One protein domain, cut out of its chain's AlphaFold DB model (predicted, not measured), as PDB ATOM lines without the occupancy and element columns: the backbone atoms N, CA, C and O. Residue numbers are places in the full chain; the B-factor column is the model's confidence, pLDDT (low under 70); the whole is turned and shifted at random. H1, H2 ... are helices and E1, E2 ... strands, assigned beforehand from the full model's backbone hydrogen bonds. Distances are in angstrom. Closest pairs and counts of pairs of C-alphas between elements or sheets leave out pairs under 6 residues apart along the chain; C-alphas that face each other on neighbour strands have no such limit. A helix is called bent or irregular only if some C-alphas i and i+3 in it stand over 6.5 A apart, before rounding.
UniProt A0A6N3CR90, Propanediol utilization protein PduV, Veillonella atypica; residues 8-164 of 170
ATOM      1  N   LEU A   8      20.508  25.922  24.014       98.44
ATOM      2  CA  LEU A   8      20.724  26.689  25.247       98.44
ATOM      3  C   LEU A   8      19.402  26.803  26.002       98.44
ATOM      4  O   LEU A   8      18.452  27.386  25.491       98.44
ATOM      5  N   TRP A   9      19.348  26.266  27.213       98.44
ATOM      6  CA  TRP A   9      18.149  26.234  28.043       98.44
ATOM      7  C   TRP A   9      18.173  27.388  29.027       98.44
ATOM      8  O   TRP A   9      19.066  27.453  29.869       98.44
ATOM      9  N   VAL A  10      17.182  28.268  28.913       98.31
ATOM     10  CA  VAL A  10      17.025  29.481  29.712       98.31
ATOM     11  C   VAL A  10      15.675  29.401  30.408       98.31
ATOM     12  O   VAL A  10      14.664  29.126  29.773       98.31
ATOM     13  N   GLY A  11      15.655  29.610  31.716       97.44
ATOM     14  CA  GLY A  11      14.449  29.548  32.535       97.44
ATOM     15  C   GLY A  11      14.727  30.099  33.917       97.44
ATOM     16  O   GLY A  11      15.887  30.187  34.314       97.44
ATOM     17  N   SER A  12      13.679  30.483  34.641       96.81
ATOM     18  CA  SER A  12      13.825  30.937  36.024       96.81
ATOM     19  C   SER A  12      14.338  29.809  36.926       96.81
ATOM     20  O   SER A  12      14.297  28.618  36.594       96.81
ATOM     21  N   THR A  13      14.745  30.180  38.133       95.62
ATOM     22  CA  THR A  13      15.056  29.271  39.237       95.62
ATOM     23  C   THR A  13      13.926  28.266  39.508       95.62
ATOM     24  O   THR A  13      14.192  27.139  39.928       95.62
ATOM     25  N   TYR A  14      12.668  28.640  39.251       94.69
ATOM     26  CA  TYR A  14      11.487  27.813  39.523       94.69
ATOM     27  C   TYR A  14      11.229  26.745  38.458       94.69
ATOM     28  O   TYR A  14      10.531  25.762  38.734       94.69
ATOM     29  N   CYS A  15      11.787  26.917  37.258       94.31
ATOM     30  CA  CYS A  15      11.557  26.024  36.127       94.31
ATOM     31  C   CYS A  15      12.248  24.668  36.274       94.31
ATOM     32  O   CYS A  15      11.784  23.696  35.689       94.31
ATOM     33  N   HIS A  16      13.338  24.577  37.046       94.50
ATOM     34  CA  HIS A  16      14.134  23.349  37.167       94.50
ATOM     35  C   HIS A  16      14.483  22.736  35.803       94.50
ATOM     36  O   HIS A  16      14.182  21.570  35.529       94.50
ATOM     37  N   ILE A  17      15.104  23.534  34.929       96.44
ATOM     38  CA  ILE A  17      15.441  23.136  33.554       96.44
ATOM     39  C   ILE A  17      16.233  21.817  33.498       96.44
ATOM     40  O   ILE A  17      16.092  21.047  32.552       96.44
ATOM     41  N   GLU A  18      17.004  21.504  34.545       96.12
ATOM     42  CA  GLU A  18      17.745  20.254  34.686       96.12
ATOM     43  C   GLU A  18      16.838  19.015  34.707       96.12
ATOM     44  O   GLU A  18      17.223  17.965  34.191       96.12
ATOM     45  N   LYS A  19      15.617  19.125  35.246       95.06
ATOM     46  CA  LYS A  19      14.627  18.040  35.236       95.06
ATOM     47  C   LYS A  19      14.012  17.857  33.855       95.06
ATOM     48  O   LYS A  19      13.897  16.728  33.388       95.06
ATOM     49  N   VAL A  20      13.677  18.961  33.186       95.38
ATOM     50  CA  VAL A  20      13.115  18.930  31.829       95.38
ATOM     51  C   VAL A  20      14.111  18.294  30.862       95.38
ATOM     52  O   VAL A  20      13.758  17.379  30.123       95.38
ATOM     53  N   VAL A  21      15.377  18.716  30.914       96.00
ATOM     54  CA  VAL A  21      16.444  18.154  30.074       96.00
ATOM     55  C   VAL A  21      16.705  16.690  30.410       96.00
ATOM     56  O   VAL A  21      16.842  15.883  29.492       96.00
ATOM     57  N   LYS A  22      16.730  16.315  31.697       94.44
ATOM     58  CA  LYS A  22      16.843  14.910  32.115       94.44
ATOM     59  C   LYS A  22      15.768  14.049  31.452       94.44
ATOM     60  O   LYS A  22      16.101  13.014  30.883       94.44
ATOM     61  N   ASN A  23      14.511  14.469  31.552       93.00
ATOM     62  CA  ASN A  23      13.369  13.706  31.063       93.00
ATOM     63  C   ASN A  23      13.322  13.671  29.529       93.00
ATOM     64  O   ASN A  23      13.111  12.615  28.946       93.00
ATOM     65  N   MET A  24      13.627  14.786  28.859       93.62
ATOM     66  CA  MET A  24      13.737  14.835  27.396       93.62
ATOM     67  C   MET A  24      14.832  13.898  26.853       93.62
ATOM     68  O   MET A  24      14.665  13.282  25.797       93.62
ATOM     69  N   LEU A  25      15.963  13.805  27.558       92.75
ATOM     70  CA  LEU A  25      17.080  12.926  27.205       92.75
ATOM     71  C   LEU A  25      16.905  11.481  27.700       92.75
ATOM     72  O   LEU A  25      17.749  10.649  27.378       92.75
ATOM     73  N   ASP A  26      15.840  11.182  28.451       91.56
ATOM     74  CA  ASP A  26      15.590   9.876  29.074       91.56
ATOM     75  C   ASP A  26      16.782   9.381  29.922       91.56
ATOM     76  O   ASP A  26      17.273   8.256  29.806       91.56
ATOM     77  N   LEU A  27      17.332  10.274  30.753       91.38
ATOM     78  CA  LEU A  27      18.494   9.948  31.580       91.38
ATOM     79  C   LEU A  27      18.089   9.163  32.837       91.38
ATOM     80  O   LEU A  27      17.202   9.597  33.577       91.38
ATOM     81  N   PRO A  28      18.830   8.093  33.190       91.88
ATOM     82  CA  PRO A  28      18.518   7.262  34.353       91.88
ATOM     83  C   PRO A  28      18.945   7.890  35.693       91.88
ATOM     84  O   PRO A  28      18.797   7.271  36.743       91.88
ATOM     85  N   TYR A  29      19.509   9.102  35.683       92.56
ATOM     86  CA  TYR A  29      20.002   9.810  36.867       92.56
ATOM     87  C   TYR A  29      19.568  11.275  36.865       92.56
ATOM     88  O   TYR A  29      19.252  11.848  35.825       92.56
ATOM     89  N   SER A  30      19.569  11.899  38.043       92.50
ATOM     90  CA  SER A  30      19.297  13.328  38.180       92.50
ATOM     91  C   SER A  30      20.465  14.178  37.688       92.50
ATOM     92  O   SER A  30      21.634  13.875  37.930       92.50
ATOM     93  N   LEU A  31      20.138  15.275  37.008       94.94
ATOM     94  CA  LEU A  31      21.104  16.312  36.674       94.94
ATOM     95  C   LEU A  31      21.228  17.303  37.840       94.94
ATOM     96  O   LEU A  31      20.229  17.593  38.504       94.94
ATOM     97  N   PRO A  32      22.435  17.823  38.117       94.62
ATOM     98  CA  PRO A  32      22.614  18.831  39.147       94.62
ATOM     99  C   PRO A  32      21.969  20.152  38.719       94.62
ATOM    100  O   PRO A  32      22.012  20.532  37.543       94.62
ATOM    101  N   ARG A  33      21.435  20.889  39.699       94.81
ATOM    102  CA  ARG A  33      20.977  22.260  39.474       94.81
ATOM    103  C   ARG A  33      22.162  23.114  38.982       94.81
ATOM    104  O   ARG A  33      23.214  23.088  39.628       94.81
ATOM    105  N   PRO A  34      22.033  23.853  37.867       95.75
ATOM    106  CA  PRO A  34      23.146  24.624  37.323       95.75
ATOM    107  C   PRO A  34      23.562  25.758  38.268       95.75
ATOM    108  O   PRO A  34      22.750  26.611  38.600       95.75
ATOM    109  N   MET A  35      24.835  25.775  38.676       94.44
ATOM    110  CA  MET A  35      25.472  26.893  39.406       94.44
ATOM    111  C   MET A  35      26.395  27.728  38.507       94.44
ATOM    112  O   MET A  35      26.792  28.837  38.850       94.44
ATOM    113  N   ALA A  36      26.717  27.187  37.337       95.56
ATOM    114  CA  ALA A  36      27.370  27.842  36.217       95.56
ATOM    115  C   ALA A  36      26.818  27.221  34.928       95.56
ATOM    116  O   ALA A  36      26.169  26.169  34.976       95.56
ATOM    117  N   ILE A  37      27.080  27.854  33.784       96.50
ATOM    118  CA  ILE A  37      26.714  27.275  32.490       96.50
ATOM    119  C   ILE A  37      27.509  25.983  32.296       96.50
ATOM    120  O   ILE A  37      28.739  25.993  32.352       96.50
ATOM    121  N   TYR A  38      26.814  24.869  32.076       96.69
ATOM    122  CA  TYR A  38      27.449  23.584  31.797       96.69
ATOM    123  C   TYR A  38      26.730  22.846  30.678       96.69
ATOM    124  O   TYR A  38      25.573  23.119  30.360       96.69
ATOM    125  N   ARG A  39      27.435  21.896  30.066       96.44
ATOM    126  CA  ARG A  39      26.919  21.108  28.951       96.44
ATOM    127  C   ARG A  39      26.577  19.693  29.396       96.44
ATOM    128  O   ARG A  39      27.414  19.004  29.977       96.44
ATOM    129  N   LYS A  40      25.378  19.243  29.042       96.75
ATOM    130  CA  LYS A  40      24.980  17.838  29.051       96.75
ATOM    131  C   LYS A  40      24.576  17.455  27.631       96.75
ATOM    132  O   LYS A  40      23.560  17.918  27.133       96.75
ATOM    133  N   GLU A  41      25.390  16.622  26.984       94.12
ATOM    134  CA  GLU A  41      25.215  16.269  25.565       94.12
ATOM    135  C   GLU A  41      25.122  17.535  24.698       94.12
ATOM    136  O   GLU A  41      26.030  18.363  24.753       94.12
ATOM    137  N   ASN A  42      24.040  17.720  23.942       95.38
ATOM    138  CA  ASN A  42      23.816  18.910  23.120       95.38
ATOM    139  C   ASN A  42      22.998  19.999  23.839       95.38
ATOM    140  O   ASN A  42      22.534  20.935  23.196       95.38
ATOM    141  N   CYS A  43      22.835  19.910  25.161       97.38
ATOM    142  CA  CYS A  43      22.101  20.876  25.973       97.38
ATOM    143  C   CYS A  43      23.060  21.680  26.859       97.38
ATOM    144  O   CYS A  43      23.679  21.143  27.779       97.38
ATOM    145  N   LEU A  44      23.184  22.979  26.592       97.88
ATOM    146  CA  LEU A  44      23.748  23.952  27.521       97.88
ATOM    147  C   LEU A  44      22.672  24.355  28.529       97.88
ATOM    148  O   LEU A  44      21.635  24.891  28.150       97.88
ATOM    149  N   LEU A  45      22.934  24.101  29.804       98.19
ATOM    150  CA  LEU A  45      22.061  24.453  30.920       98.19
ATOM    151  C   LEU A  45      22.621  25.686  31.625       98.19
ATOM    152  O   LEU A  45      23.818  25.734  31.919       98.19
ATOM    153  N   THR A  46      21.764  26.663  31.920       98.00
ATOM    154  CA  THR A  46      22.151  27.916  32.585       98.00
ATOM    155  C   THR A  46      21.582  27.997  34.002       98.00
ATOM    156  O   THR A  46      20.492  27.477  34.239       98.00
ATOM    157  N   PRO A  47      22.255  28.667  34.954       97.94
ATOM    158  CA  PRO A  47      21.642  28.988  36.242       97.94
ATOM    159  C   PRO A  47      20.389  29.848  36.049       97.94
ATOM    160  O   PRO A  47      20.366  30.710  35.168       97.94
ATOM    161  N   GLY A  48      19.355  29.626  36.860       96.50
ATOM    162  CA  GLY A  48      18.089  30.359  36.731       96.50
ATOM    163  C   GLY A  48      18.242  31.847  37.042       96.50
ATOM    164  O   GLY A  48      17.633  32.708  36.411       96.50
ATOM    165  N   GLU A  49      19.189  32.160  37.918       96.12
ATOM    166  CA  GLU A  49      19.577  33.510  38.300       96.12
ATOM    167  C   GLU A  49      20.063  34.340  37.093       96.12
ATOM    168  O   GLU A  49      20.112  35.568  37.167       96.12
ATOM    169  N   TYR A  50      20.430  33.695  35.972       97.44
ATOM    170  CA  TYR A  50      20.974  34.385  34.801       97.44
ATOM    171  C   TYR A  50      19.913  35.130  33.991       97.44
ATOM    172  O   TYR A  50      20.226  36.167  33.408       97.44
ATOM    173  N   ILE A  51      18.680  34.615  33.950       96.50
ATOM    174  CA  ILE A  51      17.556  35.326  33.327       96.50
ATOM    175  C   ILE A  51      16.892  36.290  34.318       96.50
ATOM    176  O   ILE A  51      16.390  37.337  33.927       96.50
ATOM    177  N   GLU A  52      16.954  35.981  35.615       95.44
ATOM    178  CA  GLU A  52      16.361  36.794  36.685       95.44
ATOM    179  C   GLU A  52      17.136  38.092  36.954       95.44
ATOM    180  O   GLU A  52      16.561  39.076  37.420       95.44
ATOM    181  N   ASN A  53      18.442  38.112  36.668       93.81
ATOM    182  CA  ASN A  53      19.298  39.270  36.894       93.81
ATOM    183  C   ASN A  53      19.950  39.765  35.586       93.81
ATOM    184  O   ASN A  53      20.805  39.071  35.026       93.81
ATOM    185  N   PRO A  54      19.663  41.010  35.146       90.81
ATOM    186  CA  PRO A  54      20.223  41.590  33.921       90.81
ATOM    187  C   PRO A  54      21.755  41.564  33.826       90.81
ATOM    188  O   PRO A  54      22.304  41.558  32.726       90.81
ATOM    189  N   TRP A  55      22.462  41.528  34.959       95.06
ATOM    190  CA  TRP A  55      23.927  41.498  34.997       95.06
ATOM    191  C   TRP A  55      24.499  40.226  34.359       95.06
ATOM    192  O   TRP A  55      25.575  40.258  33.762       95.06
ATOM    193  N   TYR A  56      23.761  39.119  34.441       96.31
ATOM    194  CA  TYR A  56      24.161  37.827  33.891       96.31
ATOM    195  C   TYR A  56      23.603  37.566  32.489       96.31
ATOM    196  O   TYR A  56      24.035  36.623  31.827       96.31
ATOM    197  N   PHE A  57      22.713  38.425  31.984       95.38
ATOM    198  CA  PHE A  57      22.093  38.253  30.669       95.38
ATOM    199  C   PHE A  57      23.130  38.178  29.537       95.38
ATOM    200  O   PHE A  57      22.998  37.386  28.606       95.38
ATOM    201  N   SER A  58      24.229  38.934  29.649       96.31
ATOM    202  CA  SER A  58      25.346  38.876  28.693       96.31
ATOM    203  C   SER A  58      25.956  37.473  28.553       96.31
ATOM    204  O   SER A  58      26.333  37.084  27.448       96.31
ATOM    205  N   ALA A  59      25.996  36.681  29.628       96.94
ATOM    206  CA  ALA A  59      26.490  35.308  29.584       96.94
ATOM    207  C   ALA A  59      25.557  34.392  28.778       96.94
ATOM    208  O   ALA A  59      26.041  33.520  28.055       96.94
ATOM    209  N   LEU A  60      24.238  34.620  28.841       97.44
ATOM    210  CA  LEU A  60      23.260  33.922  28.000       97.44
ATOM    211  C   LEU A  60      23.476  34.262  26.522       97.44
ATOM    212  O   LEU A  60      23.524  33.363  25.686       97.44
ATOM    213  N   LEU A  61      23.676  35.546  26.209       97.19
ATOM    214  CA  LEU A  61      23.913  36.002  24.837       97.19
ATOM    215  C   LEU A  61      25.183  35.394  24.248       97.19
ATOM    216  O   LEU A  61      25.137  34.829  23.160       97.19
ATOM    217  N   VAL A  62      26.302  35.456  24.974       96.94
ATOM    218  CA  VAL A  62      27.574  34.876  24.520       96.94
ATOM    219  C   VAL A  62      27.442  33.364  24.337       96.94
ATOM    220  O   VAL A  62      27.850  32.839  23.307       96.94
ATOM    221  N   SER A  63      26.793  32.669  25.274       96.88
ATOM    222  CA  SER A  63      26.602  31.213  25.184       96.88
ATOM    223  C   SER A  63      25.671  30.796  24.046       96.88
ATOM    224  O   SER A  63      25.783  29.682  23.538       96.88
ATOM    225  N   SER A  64      24.770  31.682  23.612       97.12
ATOM    226  CA  SER A  64      23.856  31.401  22.501       97.12
ATOM    227  C   SER A  64      24.570  31.274  21.152       97.12
ATOM    228  O   SER A  64      24.051  30.640  20.235       97.12
ATOM    229  N   TYR A  65      25.790  31.811  21.025       95.06
ATOM    230  CA  TYR A  65      26.580  31.673  19.802       95.06
ATOM    231  C   TYR A  65      26.997  30.222  19.522       95.06
ATOM    232  O   TYR A  65      27.099  29.855  18.351       95.06
ATOM    233  N   ASP A  66      27.159  29.395  20.559       91.19
ATOM    234  CA  ASP A  66      27.637  28.007  20.452       91.19
ATOM    235  C   ASP A  66      26.520  26.975  20.232       91.19
ATOM    236  O   ASP A  66      26.774  25.766  20.271       91.19
ATOM    237  N   VAL A  67      25.277  27.428  20.056       95.75
ATOM    238  CA  VAL A  67      24.106  26.563  19.888       95.75
ATOM    239  C   VAL A  67      23.274  26.979  18.683       95.75
ATOM    240  O   VAL A  67      23.380  28.105  18.204       95.75
ATOM    241  N   GLU A  68      22.424  26.080  18.204       95.94
ATOM    242  CA  GLU A  68      21.476  26.337  17.118       95.94
ATOM    243  C   GLU A  68      20.169  26.956  17.624       95.94
ATOM    244  O   GLU A  68      19.578  27.781  16.931       95.94
ATOM    245  N   ILE A  69      19.720  26.567  18.824       97.06
ATOM    246  CA  ILE A  69      18.405  26.932  19.367       97.06
ATOM    247  C   ILE A  69      18.535  27.429  20.801       97.06
ATOM    248  O   ILE A  69      19.260  26.845  21.611       97.06
ATOM    249  N   VAL A  70      17.755  28.446  21.146       98.38
ATOM    250  CA  VAL A  70      17.499  28.839  22.532       98.38
ATOM    251  C   VAL A  70      16.125  28.322  22.950       98.38
ATOM    252  O   VAL A  70      15.148  28.425  22.212       98.38
ATOM    253  N   VAL A  71      16.047  27.729  24.133       98.50
ATOM    254  CA  VAL A  71      14.820  27.176  24.700       98.50
ATOM    255  C   VAL A  71      14.437  28.030  25.898       98.50
ATOM    256  O   VAL A  71      15.140  28.013  26.908       98.50
ATOM    257  N   PHE A  72      13.340  28.778  25.786       98.56
ATOM    258  CA  PHE A  72      12.728  29.469  26.919       98.56
ATOM    259  C   PHE A  72      11.819  28.507  27.658       98.56
ATOM    260  O   PHE A  72      10.889  27.953  27.080       98.56
ATOM    261  N   VAL A  73      12.084  28.311  28.940       98.12
ATOM    262  CA  VAL A  73      11.294  27.456  29.815       98.12
ATOM    263  C   VAL A  73      10.496  28.333  30.767       98.12
ATOM    264  O   VAL A  73      11.071  29.168  31.462       98.12
ATOM    265  N   TYR A  74       9.182  28.158  30.787       97.19
ATOM    266  CA  TYR A  74       8.272  28.840  31.702       97.19
ATOM    267  C   TYR A  74       7.531  27.794  32.524       97.19
ATOM    268  O   TYR A  74       7.102  26.771  31.981       97.19
ATOM    269  N   ARG A  75       7.365  28.028  33.823       95.50
ATOM    270  CA  ARG A  75       6.626  27.116  34.696       95.50
ATOM    271  C   ARG A  75       5.309  27.736  35.108       95.50
ATOM    272  O   ARG A  75       5.262  28.801  35.713       95.50
ATOM    273  N   LEU A  76       4.228  27.010  34.857       94.44
ATOM    274  CA  LEU A  76       2.904  27.449  35.250       94.44
ATOM    275  C   LEU A  76       2.824  27.665  36.768       94.44
ATOM    276  O   LEU A  76       3.195  26.792  37.556       94.44
ATOM    277  N   GLY A  77       2.330  28.839  37.162       89.88
ATOM    278  CA  GLY A  77       2.204  29.238  38.564       89.88
ATOM    279  C   GLY A  77       3.483  29.794  39.195       89.88
ATOM    280  O   GLY A  77       3.527  29.947  40.416       89.88
ATOM    281  N   GLU A  78       4.525  30.090  38.412       90.69
ATOM    282  CA  GLU A  78       5.700  30.786  38.939       90.69
ATOM    283  C   GLU A  78       5.371  32.234  39.378       90.69
ATOM    284  O   GLU A  78       4.456  32.860  38.839       90.69
ATOM    285  N   PRO A  79       6.069  32.778  40.396       90.62
ATOM    286  CA  PRO A  79       5.659  34.024  41.053       90.62
ATOM    287  C   PRO A  79       5.906  35.294  40.227       90.62
ATOM    288  O   PRO A  79       5.448  36.369  40.617       90.62
ATOM    289  N   PHE A  80       6.651  35.205  39.126       91.56
ATOM    290  CA  PHE A  80       6.932  36.323  38.232       91.56
ATOM    291  C   PHE A  80       7.266  35.820  36.829       91.56
ATOM    292  O   PHE A  80       7.739  34.704  36.659       91.56
ATOM    293  N   ASN A  81       7.096  36.679  35.828       93.25
ATOM    294  CA  ASN A  81       7.541  36.396  34.470       93.25
ATOM    295  C   ASN A  81       9.029  36.776  34.298       93.25
ATOM    296  O   ASN A  81       9.346  37.965  34.411       93.25
ATOM    297  N   PRO A  82       9.939  35.823  34.008       93.56
ATOM    298  CA  PRO A  82      11.354  36.122  33.781       93.56
ATOM    299  C   PRO A  82      11.634  36.721  32.391       93.56
ATOM    300  O   PRO A  82      12.751  37.170  32.146       93.56
ATOM    301  N   TYR A  83      10.657  36.735  31.478       95.00
ATOM    302  CA  TYR A  83      10.837  37.145  30.087       95.00
ATOM    303  C   TYR A  83      10.172  38.492  29.784       95.00
ATOM    304  O   TYR A  83       8.951  38.565  29.606       95.00
ATOM    305  N   PRO A  84      10.952  39.575  29.642       93.94
ATOM    306  CA  PRO A  84      10.463  40.791  29.009       93.94
ATOM    307  C   PRO A  84       9.914  40.533  27.588       93.94
ATOM    308  O   PRO A  84      10.351  39.596  26.906       93.94
ATOM    309  N   PRO A  85       9.003  41.379  27.082       95.50
ATOM    310  CA  PRO A  85       8.590  41.313  25.686       95.50
ATOM    311  C   PRO A  85       9.787  41.399  24.727       95.50
ATOM    312  O   PRO A  85      10.744  42.131  24.976       95.50
ATOM    313  N   ALA A  86       9.718  40.651  23.625       95.94
ATOM    314  CA  ALA A  86      10.735  40.554  22.577       95.94
ATOM    315  C   ALA A  86      12.134  40.087  23.040       95.94
ATOM    316  O   ALA A  86      13.112  40.293  22.318       95.94
ATOM    317  N   THR A  87      12.251  39.422  24.198       96.00
ATOM    318  CA  THR A  87      13.532  38.897  24.719       96.00
ATOM    319  C   THR A  87      14.264  37.998  23.715       96.00
ATOM    320  O   THR A  87      15.485  38.079  23.594       96.00
ATOM    321  N   ALA A  88      13.534  37.187  22.945       96.94
ATOM    322  CA  ALA A  88      14.078  36.346  21.883       96.94
ATOM    323  C   ALA A  88      14.877  37.149  20.847       96.94
ATOM    324  O   ALA A  88      15.881  36.657  20.353       96.94
ATOM    325  N   GLY A  89      14.494  38.402  20.571       95.50
ATOM    326  CA  GLY A  89      15.183  39.266  19.608       95.50
ATOM    327  C   GLY A  89      16.615  39.635  20.005       95.50
ATOM    328  O   GLY A  89      17.390  40.068  19.154       95.50
ATOM    329  N   ALA A  90      16.994  39.449  21.274       94.94
ATOM    330  CA  ALA A  90      18.382  39.589  21.705       94.94
ATOM    331  C   ALA A  90      19.246  38.381  21.296       94.94
ATOM    332  O   ALA A  90      20.463  38.509  21.146       94.94
ATOM    333  N   PHE A  91      18.625  37.216  21.096       95.31
ATOM    334  CA  PHE A  91      19.283  35.999  20.647       95.31
ATOM    335  C   PHE A  91      19.258  35.946  19.117       95.31
ATOM    336  O   PHE A  91      18.205  35.932  18.491       95.31
ATOM    337  N   ASN A  92      20.426  35.874  18.478       90.19
ATOM    338  CA  ASN A  92      20.521  35.691  17.023       90.19
ATOM    339  C   ASN A  92      20.369  34.202  16.638       90.19
ATOM    340  O   ASN A  92      21.217  33.635  15.940       90.19
ATOM    341  N   ARG A  93      19.356  33.538  17.207       94.19
ATOM    342  CA  ARG A  93      19.083  32.093  17.138       94.19
ATOM    343  C   ARG A  93      17.581  31.847  17.113       94.19
ATOM    344  O   ARG A  93      16.819  32.671  17.610       94.19
ATOM    345  N   ASP A  94      17.177  30.692  16.591       94.19
ATOM    346  CA  ASP A  94      15.793  30.243  16.719       94.19
ATOM    347  C   ASP A  94      15.454  30.067  18.200       94.19
ATOM    348  O   ASP A  94      16.228  29.469  18.955       94.19
ATOM    349  N   VAL A  95      14.289  30.570  18.611       97.31
ATOM    350  CA  VAL A  95      13.807  30.449  19.987       97.31
ATOM    351  C   VAL A  95      12.519  29.640  20.014       97.31
ATOM    352  O   VAL A  95      11.569  29.938  19.287       97.31
ATOM    353  N   ILE A  96      12.485  28.615  20.862       97.62
ATOM    354  CA  ILE A  96      11.274  27.839  21.147       97.62
ATOM    355  C   ILE A  96      10.874  27.998  22.612       97.62
ATOM    356  O   ILE A  96      11.707  28.317  23.462       97.62
ATOM    357  N   GLY A  97       9.600  27.758  22.902       98.00
ATOM    358  CA  GLY A  97       9.048  27.790  24.247       98.00
ATOM    359  C   GLY A  97       8.802  26.386  24.789       98.00
ATOM    360  O   GLY A  97       8.381  25.486  24.063       98.00
ATOM    361  N   VAL A  98       9.026  26.208  26.083       98.19
ATOM    362  CA  VAL A  98       8.620  25.031  26.845       98.19
ATOM    363  C   VAL A  98       7.802  25.504  28.034       98.19
ATOM    364  O   VAL A  98       8.314  26.202  28.904       98.19
ATOM    365  N   LEU A  99       6.533  25.113  28.071       97.06
ATOM    366  CA  LEU A  99       5.637  25.384  29.184       97.06
ATOM    367  C   LEU A  99       5.543  24.145  30.074       97.06
ATOM    368  O   LEU A  99       5.051  23.101  29.649       97.06
ATOM    369  N   ILE A 100       5.994  24.266  31.317       95.62
ATOM    370  CA  ILE A 100       5.863  23.219  32.327       95.62
ATOM    371  C   ILE A 100       4.529  23.397  33.049       95.62
ATOM    372  O   ILE A 100       4.290  24.442  33.654       95.62
ATOM    373  N   ILE A 101       3.698  22.359  33.050       93.62
ATOM    374  CA  ILE A 101       2.440  22.307  33.801       93.62
ATOM    375  C   ILE A 101       2.507  21.255  34.910       93.62
ATOM    376  O   ILE A 101       3.292  20.308  34.853       93.62
ATOM    377  N   GLN A 102       1.668  21.408  35.929       88.69
ATOM    378  CA  GLN A 102       1.533  20.397  36.976       88.69
ATOM    379  C   GLN A 102       0.836  19.145  36.427       88.69
ATOM    380  O   GLN A 102      -0.025  19.235  35.553       88.69
ATOM    381  N   ASN A 103       1.176  17.971  36.966       84.31
ATOM    382  CA  ASN A 103       0.506  16.708  36.637       84.31
ATOM    383  C   ASN A 103      -0.854  16.580  37.360       84.31
ATOM    384  O   ASN A 103      -1.099  15.632  38.105       84.31
ATOM    385  N   SER A 104      -1.717  17.583  37.200       81.56
ATOM    386  CA  SER A 104      -3.052  17.640  37.795       81.56
ATOM    387  C   SER A 104      -3.951  18.579  37.003       81.56
ATOM    388  O   SER A 104      -3.528  19.677  36.640       81.56
ATOM    389  N   VAL A 105      -5.203  18.180  36.786       79.81
ATOM    390  CA  VAL A 105      -6.217  19.022  36.140       79.81
ATOM    391  C   VAL A 105      -6.884  19.917  37.187       79.81
ATOM    392  O   VAL A 105      -7.197  19.469  38.289       79.81
ATOM    393  N   SER A 106      -7.104  21.185  36.841       82.94
ATOM    394  CA  SER A 106      -7.936  22.116  37.610       82.94
ATOM    395  C   SER A 106      -8.825  22.917  36.661       82.94
ATOM    396  O   SER A 106      -8.488  23.058  35.484       82.94
ATOM    397  N   ASP A 107      -9.930  23.469  37.167       82.62
ATOM    398  CA  ASP A 107     -10.922  24.181  36.344       82.62
ATOM    399  C   ASP A 107     -10.319  25.351  35.544       82.62
ATOM    400  O   ASP A 107     -10.735  25.620  34.421       82.62
ATOM    401  N   ASN A 108      -9.295  26.015  36.092       87.31
ATOM    402  CA  ASN A 108      -8.648  27.175  35.469       87.31
ATOM    403  C   ASN A 108      -7.376  26.828  34.681       87.31
ATOM    404  O   ASN A 108      -6.741  27.729  34.136       87.31
ATOM    405  N   LEU A 109      -6.987  25.550  34.613       87.94
ATOM    406  CA  LEU A 109      -5.707  25.135  34.033       87.94
ATOM    407  C   LEU A 109      -5.542  25.609  32.582       87.94
ATOM    408  O   LEU A 109      -4.474  26.080  32.207       87.94
ATOM    409  N   TRP A 110      -6.593  25.510  31.769       86.81
ATOM    410  CA  TRP A 110      -6.516  25.856  30.347       86.81
ATOM    411  C   TRP A 110      -6.343  27.352  30.115       86.81
ATOM    412  O   TRP A 110      -5.484  27.745  29.335       86.81
ATOM    413  N   HIS A 111      -7.072  28.178  30.866       89.88
ATOM    414  CA  HIS A 111      -6.883  29.626  30.839       89.88
ATOM    415  C   HIS A 111      -5.454  30.004  31.247       89.88
ATOM    416  O   HIS A 111      -4.805  30.820  30.602       89.88
ATOM    417  N   GLN A 112      -4.928  29.363  32.292       92.62
ATOM    418  CA  GLN A 112      -3.555  29.586  32.743       92.62
ATOM    419  C   GLN A 112      -2.518  29.160  31.692       92.62
ATOM    420  O   GLN A 112      -1.491  29.820  31.540       92.62
ATOM    421  N   ILE A 113      -2.773  28.070  30.963       92.88
ATOM    422  CA  ILE A 113      -1.923  27.622  29.854       92.88
ATOM    423  C   ILE A 113      -1.925  28.651  28.723       92.88
ATOM    424  O   ILE A 113      -0.847  29.000  28.250       92.88
ATOM    425  N   GLU A 114      -3.090  29.166  28.327       91.94
ATOM    426  CA  GLU A 114      -3.204  30.198  27.285       91.94
ATOM    427  C   GLU A 114      -2.463  31.484  27.680       91.94
ATOM    428  O   GLU A 114      -1.693  32.028  26.889       91.94
ATOM    429  N   GLU A 115      -2.608  31.941  28.927       92.81
ATOM    430  CA  GLU A 115      -1.865  33.098  29.442       92.81
ATOM    431  C   GLU A 115      -0.347  32.865  29.425       92.81
ATOM    432  O   GLU A 115       0.423  33.736  29.016       92.81
ATOM    433  N   ALA A 116       0.100  31.680  29.841       94.69
ATOM    434  CA  ALA A 116       1.516  31.333  29.854       94.69
ATOM    435  C   ALA A 116       2.100  31.175  28.439       94.69
ATOM    436  O   ALA A 116       3.245  31.560  28.195       94.69
ATOM    437  N   GLN A 117       1.316  30.657  27.492       94.75
ATOM    438  CA  GLN A 117       1.684  30.650  26.078       94.75
ATOM    439  C   GLN A 117       1.833  32.071  25.557       94.75
ATOM    440  O   GLN A 117       2.861  32.390  24.966       94.75
ATOM    441  N   HIS A 118       0.877  32.945  25.865       95.06
ATOM    442  CA  HIS A 118       0.941  34.337  25.449       95.06
ATOM    443  C   HIS A 118       2.186  35.055  25.992       95.06
ATOM    444  O   HIS A 118       2.808  35.843  25.285       95.06
ATOM    445  N   ILE A 119       2.616  34.749  27.220       95.69
ATOM    446  CA  ILE A 119       3.878  35.259  27.782       95.69
ATOM    447  C   ILE A 119       5.087  34.823  26.939       95.69
ATOM    448  O   ILE A 119       5.927  35.657  26.589       95.69
ATOM    449  N   LEU A 120       5.180  33.537  26.594       97.19
ATOM    450  CA  LEU A 120       6.262  33.004  25.758       97.19
ATOM    451  C   LEU A 120       6.223  33.586  24.336       97.19
ATOM    452  O   LEU A 120       7.268  33.946  23.789       97.19
ATOM    453  N   GLU A 121       5.034  33.755  23.763       97.06
ATOM    454  CA  GLU A 121       4.837  34.403  22.466       97.06
ATOM    455  C   GLU A 121       5.290  35.865  22.498       97.06
ATOM    456  O   GLU A 121       6.070  36.290  21.648       97.06
ATOM    457  N   LEU A 122       4.879  36.638  23.506       97.56
ATOM    458  CA  LEU A 122       5.332  38.020  23.681       97.56
ATOM    459  C   LEU A 122       6.848  38.099  23.852       97.56
ATOM    460  O   LEU A 122       7.466  39.041  23.354       97.56
ATOM    461  N   ALA A 123       7.464  37.117  24.513       97.50
ATOM    462  CA  ALA A 123       8.916  37.001  24.600       97.50
ATOM    463  C   ALA A 123       9.573  36.662  23.249       97.50
ATOM    464  O   ALA A 123      10.772  36.883  23.100       97.50
ATOM    465  N   GLY A 124       8.808  36.191  22.261       97.00
ATOM    466  CA  GLY A 124       9.233  35.875  20.896       97.00
ATOM    467  C   GLY A 124       9.420  34.379  20.612       97.00
ATOM    468  O   GLY A 124       9.922  34.023  19.548       97.00
ATOM    469  N   ALA A 125       9.013  33.500  21.529       96.62
ATOM    470  CA  ALA A 125       9.057  32.051  21.363       96.62
ATOM    471  C   ALA A 125       7.736  31.532  20.762       96.62
ATOM    472  O   ALA A 125       6.805  31.196  21.485       96.62
ATOM    473  N   MET A 126       7.652  31.472  19.428       91.69
ATOM    474  CA  MET A 126       6.404  31.137  18.711       91.69
ATOM    475  C   MET A 126       6.063  29.642  18.705       91.69
ATOM    476  O   MET A 126       4.902  29.259  18.609       91.69
ATOM    477  N   ASN A 127       7.077  28.780  18.776       94.62
ATOM    478  CA  ASN A 127       6.883  27.333  18.769       94.62
ATOM    479  C   ASN A 127       6.945  26.827  20.208       94.62
ATOM    480  O   ASN A 127       8.038  26.738  20.766       94.62
ATOM    481  N   ILE A 128       5.794  26.510  20.801       96.56
ATOM    482  CA  ILE A 128       5.692  26.166  22.225       96.56
ATOM    483  C   ILE A 128       5.318  24.694  22.397       96.56
ATOM    484  O   ILE A 128       4.338  24.225  21.822       96.56
ATOM    485  N   CYS A 129       6.081  23.979  23.226       96.00
ATOM    486  CA  CYS A 129       5.764  22.630  23.681       96.00
ATOM    487  C   CYS A 129       5.336  22.648  25.147       96.00
ATOM    488  O   CYS A 129       6.002  23.247  25.988       96.00
ATOM    489  N   ILE A 130       4.270  21.933  25.476       95.44
ATOM    490  CA  ILE A 130       3.812  21.731  26.846       95.44
ATOM    491  C   ILE A 130       4.403  20.424  27.378       95.44
ATOM    492  O   ILE A 130       4.352  19.390  26.712       95.44
ATOM    493  N   VAL A 131       4.954  20.452  28.586       93.69
ATOM    494  CA  VAL A 131       5.449  19.266  29.297       93.69
ATOM    495  C   VAL A 131       4.910  19.238  30.719       93.69
ATOM    496  O   VAL A 131       4.578  20.272  31.292       93.69
ATOM    497  N   VAL A 132       4.832  18.046  31.302       91.06
ATOM    498  CA  VAL A 132       4.434  17.876  32.702       91.06
ATOM    499  C   VAL A 132       5.650  17.858  33.623       91.06
ATOM    500  O   VAL A 132       6.696  17.280  33.307       91.06
ATOM    501  N   ASP A 133       5.487  18.486  34.783       84.12
ATOM    502  CA  ASP A 133       6.376  18.348  35.930       84.12
ATOM    503  C   ASP A 133       6.155  16.958  36.545       84.12
ATOM    504  O   ASP A 133       5.213  16.731  37.307       84.12
ATOM    505  N   GLU A 134       6.965  15.983  36.133       70.19
ATOM    506  CA  GLU A 134       6.858  14.612  36.626       70.19
ATOM    507  C   GLU A 134       7.256  14.525  38.107       70.19
ATOM    508  O   GLU A 134       8.414  14.727  38.486       70.19
ATOM    509  N   ILE A 135       6.293  14.134  38.942       48.09
ATOM    510  CA  ILE A 135       6.522  13.568  40.274       48.09
ATOM    511  C   ILE A 135       5.754  12.236  40.322       48.09
ATOM    512  O   ILE A 135       4.617  12.184  40.781       48.09
ATOM    513  N   GLY A 136       6.366  11.164  39.805       50.62
ATOM    514  CA  GLY A 136       5.806   9.800  39.791       50.62
ATOM    515  C   GLY A 136       5.291   9.328  38.423       50.62
ATOM    516  O   GLY A 136       4.865  10.130  37.598       50.62
ATOM    517  N   ASP A 137       5.338   8.009  38.206       46.38
ATOM    518  CA  ASP A 137       5.325   7.322  36.895       46.38
ATOM    519  C   ASP A 137       4.001   7.345  36.102       46.38
ATOM    520  O   ASP A 137       3.873   6.656  35.090       46.38
ATOM    521  N   SER A 138       2.995   8.116  36.516       60.22
ATOM    522  CA  SER A 138       1.691   8.143  35.837       60.22
ATOM    523  C   SER A 138       1.285   9.567  35.474       60.22
ATOM    524  O   SER A 138       0.832  10.343  36.318       60.22
ATOM    525  N   ILE A 139       1.452   9.898  34.191       66.69
ATOM    526  CA  ILE A 139       0.893  11.099  33.562       66.69
ATOM    527  C   ILE A 139      -0.634  10.979  33.577       66.69
ATOM    528  O   ILE A 139      -1.182   9.915  33.292       66.69
ATOM    529  N   CYS A 140      -1.335  12.066  33.895       67.00
ATOM    530  CA  CYS A 140      -2.789  12.108  33.797       67.00
ATOM    531  C   CYS A 140      -3.240  11.908  32.332       67.00
ATOM    532  O   CYS A 140      -2.997  12.766  31.483       67.00
ATOM    533  N   GLU A 141      -3.914  10.792  32.030       70.06
ATOM    534  CA  GLU A 141      -4.420  10.484  30.677       70.06
ATOM    535  C   GLU A 141      -5.350  11.585  30.144       70.06
ATOM    536  O   GLU A 141      -5.300  11.937  28.966       70.06
ATOM    537  N   GLU A 142      -6.139  12.202  31.024       73.69
ATOM    538  CA  GLU A 142      -7.026  13.315  30.683       73.69
ATOM    539  C   GLU A 142      -6.267  14.545  30.157       73.69
ATOM    540  O   GLU A 142      -6.736  15.188  29.214       73.69
ATOM    541  N   LEU A 143      -5.070  14.836  30.692       79.25
ATOM    542  CA  LEU A 143      -4.214  15.914  30.181       79.25
ATOM    543  C   LEU A 143      -3.769  15.616  28.751       79.25
ATOM    544  O   LEU A 143      -3.900  16.482  27.891       79.25
ATOM    545  N   SER A 144      -3.303  14.391  28.485       73.75
ATOM    546  CA  SER A 144      -2.859  13.999  27.139       73.75
ATOM    547  C   SER A 144      -3.976  14.147  26.100       73.75
ATOM    548  O   SER A 144      -3.800  14.823  25.090       73.75
ATOM    549  N   ILE A 145      -5.171  13.626  26.403       75.44
ATOM    550  CA  ILE A 145      -6.325  13.651  25.498       75.44
ATOM    551  C   ILE A 145      -6.789  15.086  25.238       75.44
ATOM    552  O   ILE A 145      -7.219  15.419  24.132       75.44
ATOM    553  N   THR A 146      -6.757  15.935  26.263       75.56
ATOM    554  CA  THR A 146      -7.241  17.313  26.144       75.56
ATOM    555  C   THR A 146      -6.241  18.191  25.400       75.56
ATOM    556  O   THR A 146      -6.655  18.950  24.527       75.56
ATOM    557  N   CYS A 147      -4.937  18.033  25.651       75.75
ATOM    558  CA  CYS A 147      -3.894  18.706  24.878       75.75
ATOM    559  C   CYS A 147      -3.978  18.363  23.384       75.75
ATOM    560  O   CYS A 147      -3.923  19.272  22.554       75.75
ATOM    561  N   ASP A 148      -4.203  17.088  23.049       73.25
ATOM    562  CA  ASP A 148      -4.375  16.643  21.662       73.25
ATOM    563  C   ASP A 148      -5.608  17.278  21.001       73.25
ATOM    564  O   ASP A 148      -5.541  17.744  19.863       73.25
ATOM    565  N   LYS A 149      -6.742  17.351  21.715       72.38
ATOM    566  CA  LYS A 149      -7.974  17.987  21.208       72.38
ATOM    567  C   LYS A 149      -7.820  19.490  20.988       72.38
ATOM    568  O   LYS A 149      -8.396  20.017  20.039       72.38
ATOM    569  N   SER A 150      -7.066  20.161  21.852       74.94
ATOM    570  CA  SER A 150      -6.786  21.596  21.754       74.94
ATOM    571  C   SER A 150      -5.690  21.925  20.732       74.94
ATOM    572  O   SER A 150      -5.452  23.096  20.450       74.94
ATOM    573  N   GLY A 151      -5.037  20.912  20.148       76.62
ATOM    574  CA  GLY A 151      -3.983  21.084  19.147       76.62
ATOM    575  C   GLY A 151      -2.643  21.546  19.724       76.62
ATOM    576  O   GLY A 151      -1.804  22.056  18.981       76.62
ATOM    577  N   PHE A 152      -2.428  21.385  21.031       83.31
ATOM    578  CA  PHE A 152      -1.164  21.739  21.664       83.31
ATOM    579  C   PHE A 152      -0.086  20.696  21.370       83.31
ATOM    580  O   PHE A 152      -0.337  19.493  21.389       83.31
ATOM    581  N   ILE A 153       1.150  21.153  21.167       88.62
ATOM    582  CA  ILE A 153       2.305  20.257  21.112       88.62
ATOM    583  C   ILE A 153       2.606  19.821  22.547       88.62
ATOM    584  O   ILE A 153       2.968  20.656  23.373       88.62
ATOM    585  N   TYR A 154       2.437  18.536  22.856       90.38
ATOM    586  CA  TYR A 154       2.490  18.037  24.231       90.38
ATOM    587  C   TYR A 154       3.411  16.821  24.396       90.38
ATOM    588  O   TYR A 154       3.412  15.891  23.591       90.38
ATOM    589  N   GLY A 155       4.170  16.820  25.493       90.12
ATOM    590  CA  GLY A 155       4.979  15.695  25.954       90.12
ATOM    591  C   GLY A 155       6.454  15.748  25.544       90.12
ATOM    592  O   GLY A 155       6.858  16.423  24.597       90.12
ATOM    593  N   TYR A 156       7.283  14.984  26.262       91.12
ATOM    594  CA  TYR A 156       8.737  14.952  26.054       91.12
ATOM    595  C   TYR A 156       9.148  14.387  24.689       91.12
ATOM    596  O   TYR A 156      10.148  14.829  24.125       91.12
ATOM    597  N   ASN A 157       8.364  13.467  24.117       89.31
ATOM    598  CA  ASN A 157       8.600  12.966  22.759       89.31
ATOM    599  C   ASN A 157       8.399  14.068  21.713       89.31
ATOM    600  O   ASN A 157       9.252  14.245  20.848       89.31
ATOM    601  N   ALA A 158       7.325  14.856  21.838       91.06
ATOM    602  CA  ALA A 158       7.062  15.975  20.941       91.06
ATOM    603  C   ALA A 158       8.136  17.068  21.077       91.06
ATOM    604  O   ALA A 158       8.653  17.550  20.070       91.06
ATOM    605  N   LEU A 159       8.554  17.383  22.310       94.06
ATOM    606  CA  LEU A 159       9.675  18.291  22.574       94.06
ATOM    607  C   LEU A 159      10.974  17.804  21.914       94.06
ATOM    608  O   LEU A 159      11.687  18.573  21.270       94.06
ATOM    609  N   ARG A 160      11.275  16.509  22.038       91.88
ATOM    610  CA  ARG A 160      12.449  15.905  21.408       91.88
ATOM    611  C   ARG A 160      12.370  15.984  19.886       91.88
ATOM    612  O   ARG A 160      13.357  16.355  19.256       91.88
ATOM    613  N   ASP A 161      11.215  15.692  19.295       91.38
ATOM    614  CA  ASP A 161      11.003  15.792  17.848       91.38
ATOM    615  C   ASP A 161      11.139  17.231  17.335       91.38
ATOM    616  O   ASP A 161      11.722  17.443  16.269       91.38
ATOM    617  N   MET A 162      10.692  18.227  18.109       91.62
ATOM    618  CA  MET A 162      10.925  19.642  17.803       91.62
ATOM    619  C   MET A 162      12.415  19.993  17.781       91.62
ATOM    620  O   MET A 162      12.834  20.843  16.998       91.62
ATOM    621  N   LEU A 163      13.228  19.358  18.624       92.62
ATOM    622  CA  LEU A 163      14.651  19.668  18.787       92.62
ATOM    623  C   LEU A 163      15.578  18.801  17.926       92.62
ATOM    624  O   LEU A 163      16.776  19.071  17.843       92.62
ATOM    625  N   ILE A 164      15.056  17.790  17.240       90.25
ATOM    626  CA  ILE A 164      15.828  16.959  16.315       90.25
ATOM    627  C   ILE A 164      16.041  17.678  14.978       90.25
ATOM    628  O   ILE A 164      15.172  18.378  14.460       90.25
TER     629      ILE A 164
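Overview. This is residues 8 to 164 of the 170 residues of the protein "Propanediol utilization protein PduV" of Veillonella atypica (UniProt A0A6N3CR90). A strongly twisted sheet of six strands makes the core, sandwiched between helices: H3 and the long H5 cover one face, H1 and H7 the other, and the sheet curls round H1. H6 sits out beyond the E6 edge, only grazing the sheet, while short H2 and H4 lie near the ends of the strands. The printed part has 157 residues, with seven named helices and six named strands in the order E1 H1 E2 E3 H2 H3 E4 H4 E5 H5 E6 H6 H7. The sheet runs E2 E3 E1 E4 E5 E6 and is mixed, with E2 antiparallel to E3 and the other neighbours parallel; the class is mixed, helices and strands. The whole is compact and rounded, with a radius of gyration of the C-alphas of 14.7 A and spans of 41 by 35 by 28 A.

Along the chain. In sheet order, the strands are E2, residues 38 to 40, 6.8 A; E3, residues 43 to 45, 6.1 A; E1, residues 8 to 11, 10.0 A; E4, residues 69 to 75, 19.3 A; E5, residues 94 to 102, 26.7 A; and E6, residues 127 to 133, 19.4 A. E1 begins at C-alpha 8, (20.724, 26.689, 25.247), and E5, the longest strand, begins at C-alpha 94, (15.793, 30.243, 16.719). The helices are H1, residues 17 to 24, 10.5 A; H2, residues 49 to 52, 4.9 A; H3, residues 54 to 64, 15.7 A; H4, residues 87 to 90, 5.8 A; H5, residues 109 to 123, 21.1 A; H6, residues 141 to 150, 14.4 A; and H7, residues 156 to 163, 10.5 A. H7 ends at C-alpha 163, (14.651, 19.668, 18.787). H3 is only just irregular: C-alphas 55 and 58 are 7.0 A apart.

Arrangement. E4 and E5 are parallel at 23 degrees, with N 98 and O 72 within hydrogen-bond range at 2.7 A. E5 and E6 are parallel at 30 degrees, with N 99 and O 129 at 2.8 A. E1 and E4 are parallel at 20 degrees, with N 73 and O 10 at 2.8 A, and E3 and E1 at 38 degrees, with N 9 and O 44 at 2.8 A. E2 and E3 form an antiparallel hairpin at 145 degrees, with N 40 and O 43 at 2.8 A. Two strand-helix-strand units, parallel neighbour strands joined through a helix, are E4 H4 E5 and E5 H5 E6; E3, H2 H3, E4 is a split one, with E1 between its strands. The three crossovers are right-handed. H5 is on the sheet at a height of 9.1 A and runs along E5, at 22 degrees on the local plane; the closest C-alphas are those of Gly 97 and Leu 120, 6.1 A. H3, on the same face, lies over E1 at a height of 10.6 A. H7, on the opposite face, has a height of 8.6 A, and its Leu 159 comes closest to Cys 129 of E6, 5.9 A between C-alphas. H1 and H7 touch, about perpendicular at 81 degrees, the closest C-alphas being those of Met 24 and Tyr 156, 5.2 A. H2 and H3 touch only at the corner, closest at the C-alphas of Tyr 50 and Tyr 56, 4.8 A. H6 and H7 are apart. In H1, H5, H6 and H7 every O i to N i+4 pair is within hydrogen-bond range; in H3 4 of 7 are, and H2 and H4 are too short for such a pair.

Size, cuts and confidence. The C-alphas farthest apart are those of Trp 55 and Glu 141, 42.2 A. The printed part has no cut. The links H1 to E2, with 13 residues, and E4 to H4, with 11, are long. The mean pLDDT of the printed part is 91.1; residues 135 to 140 are under 70.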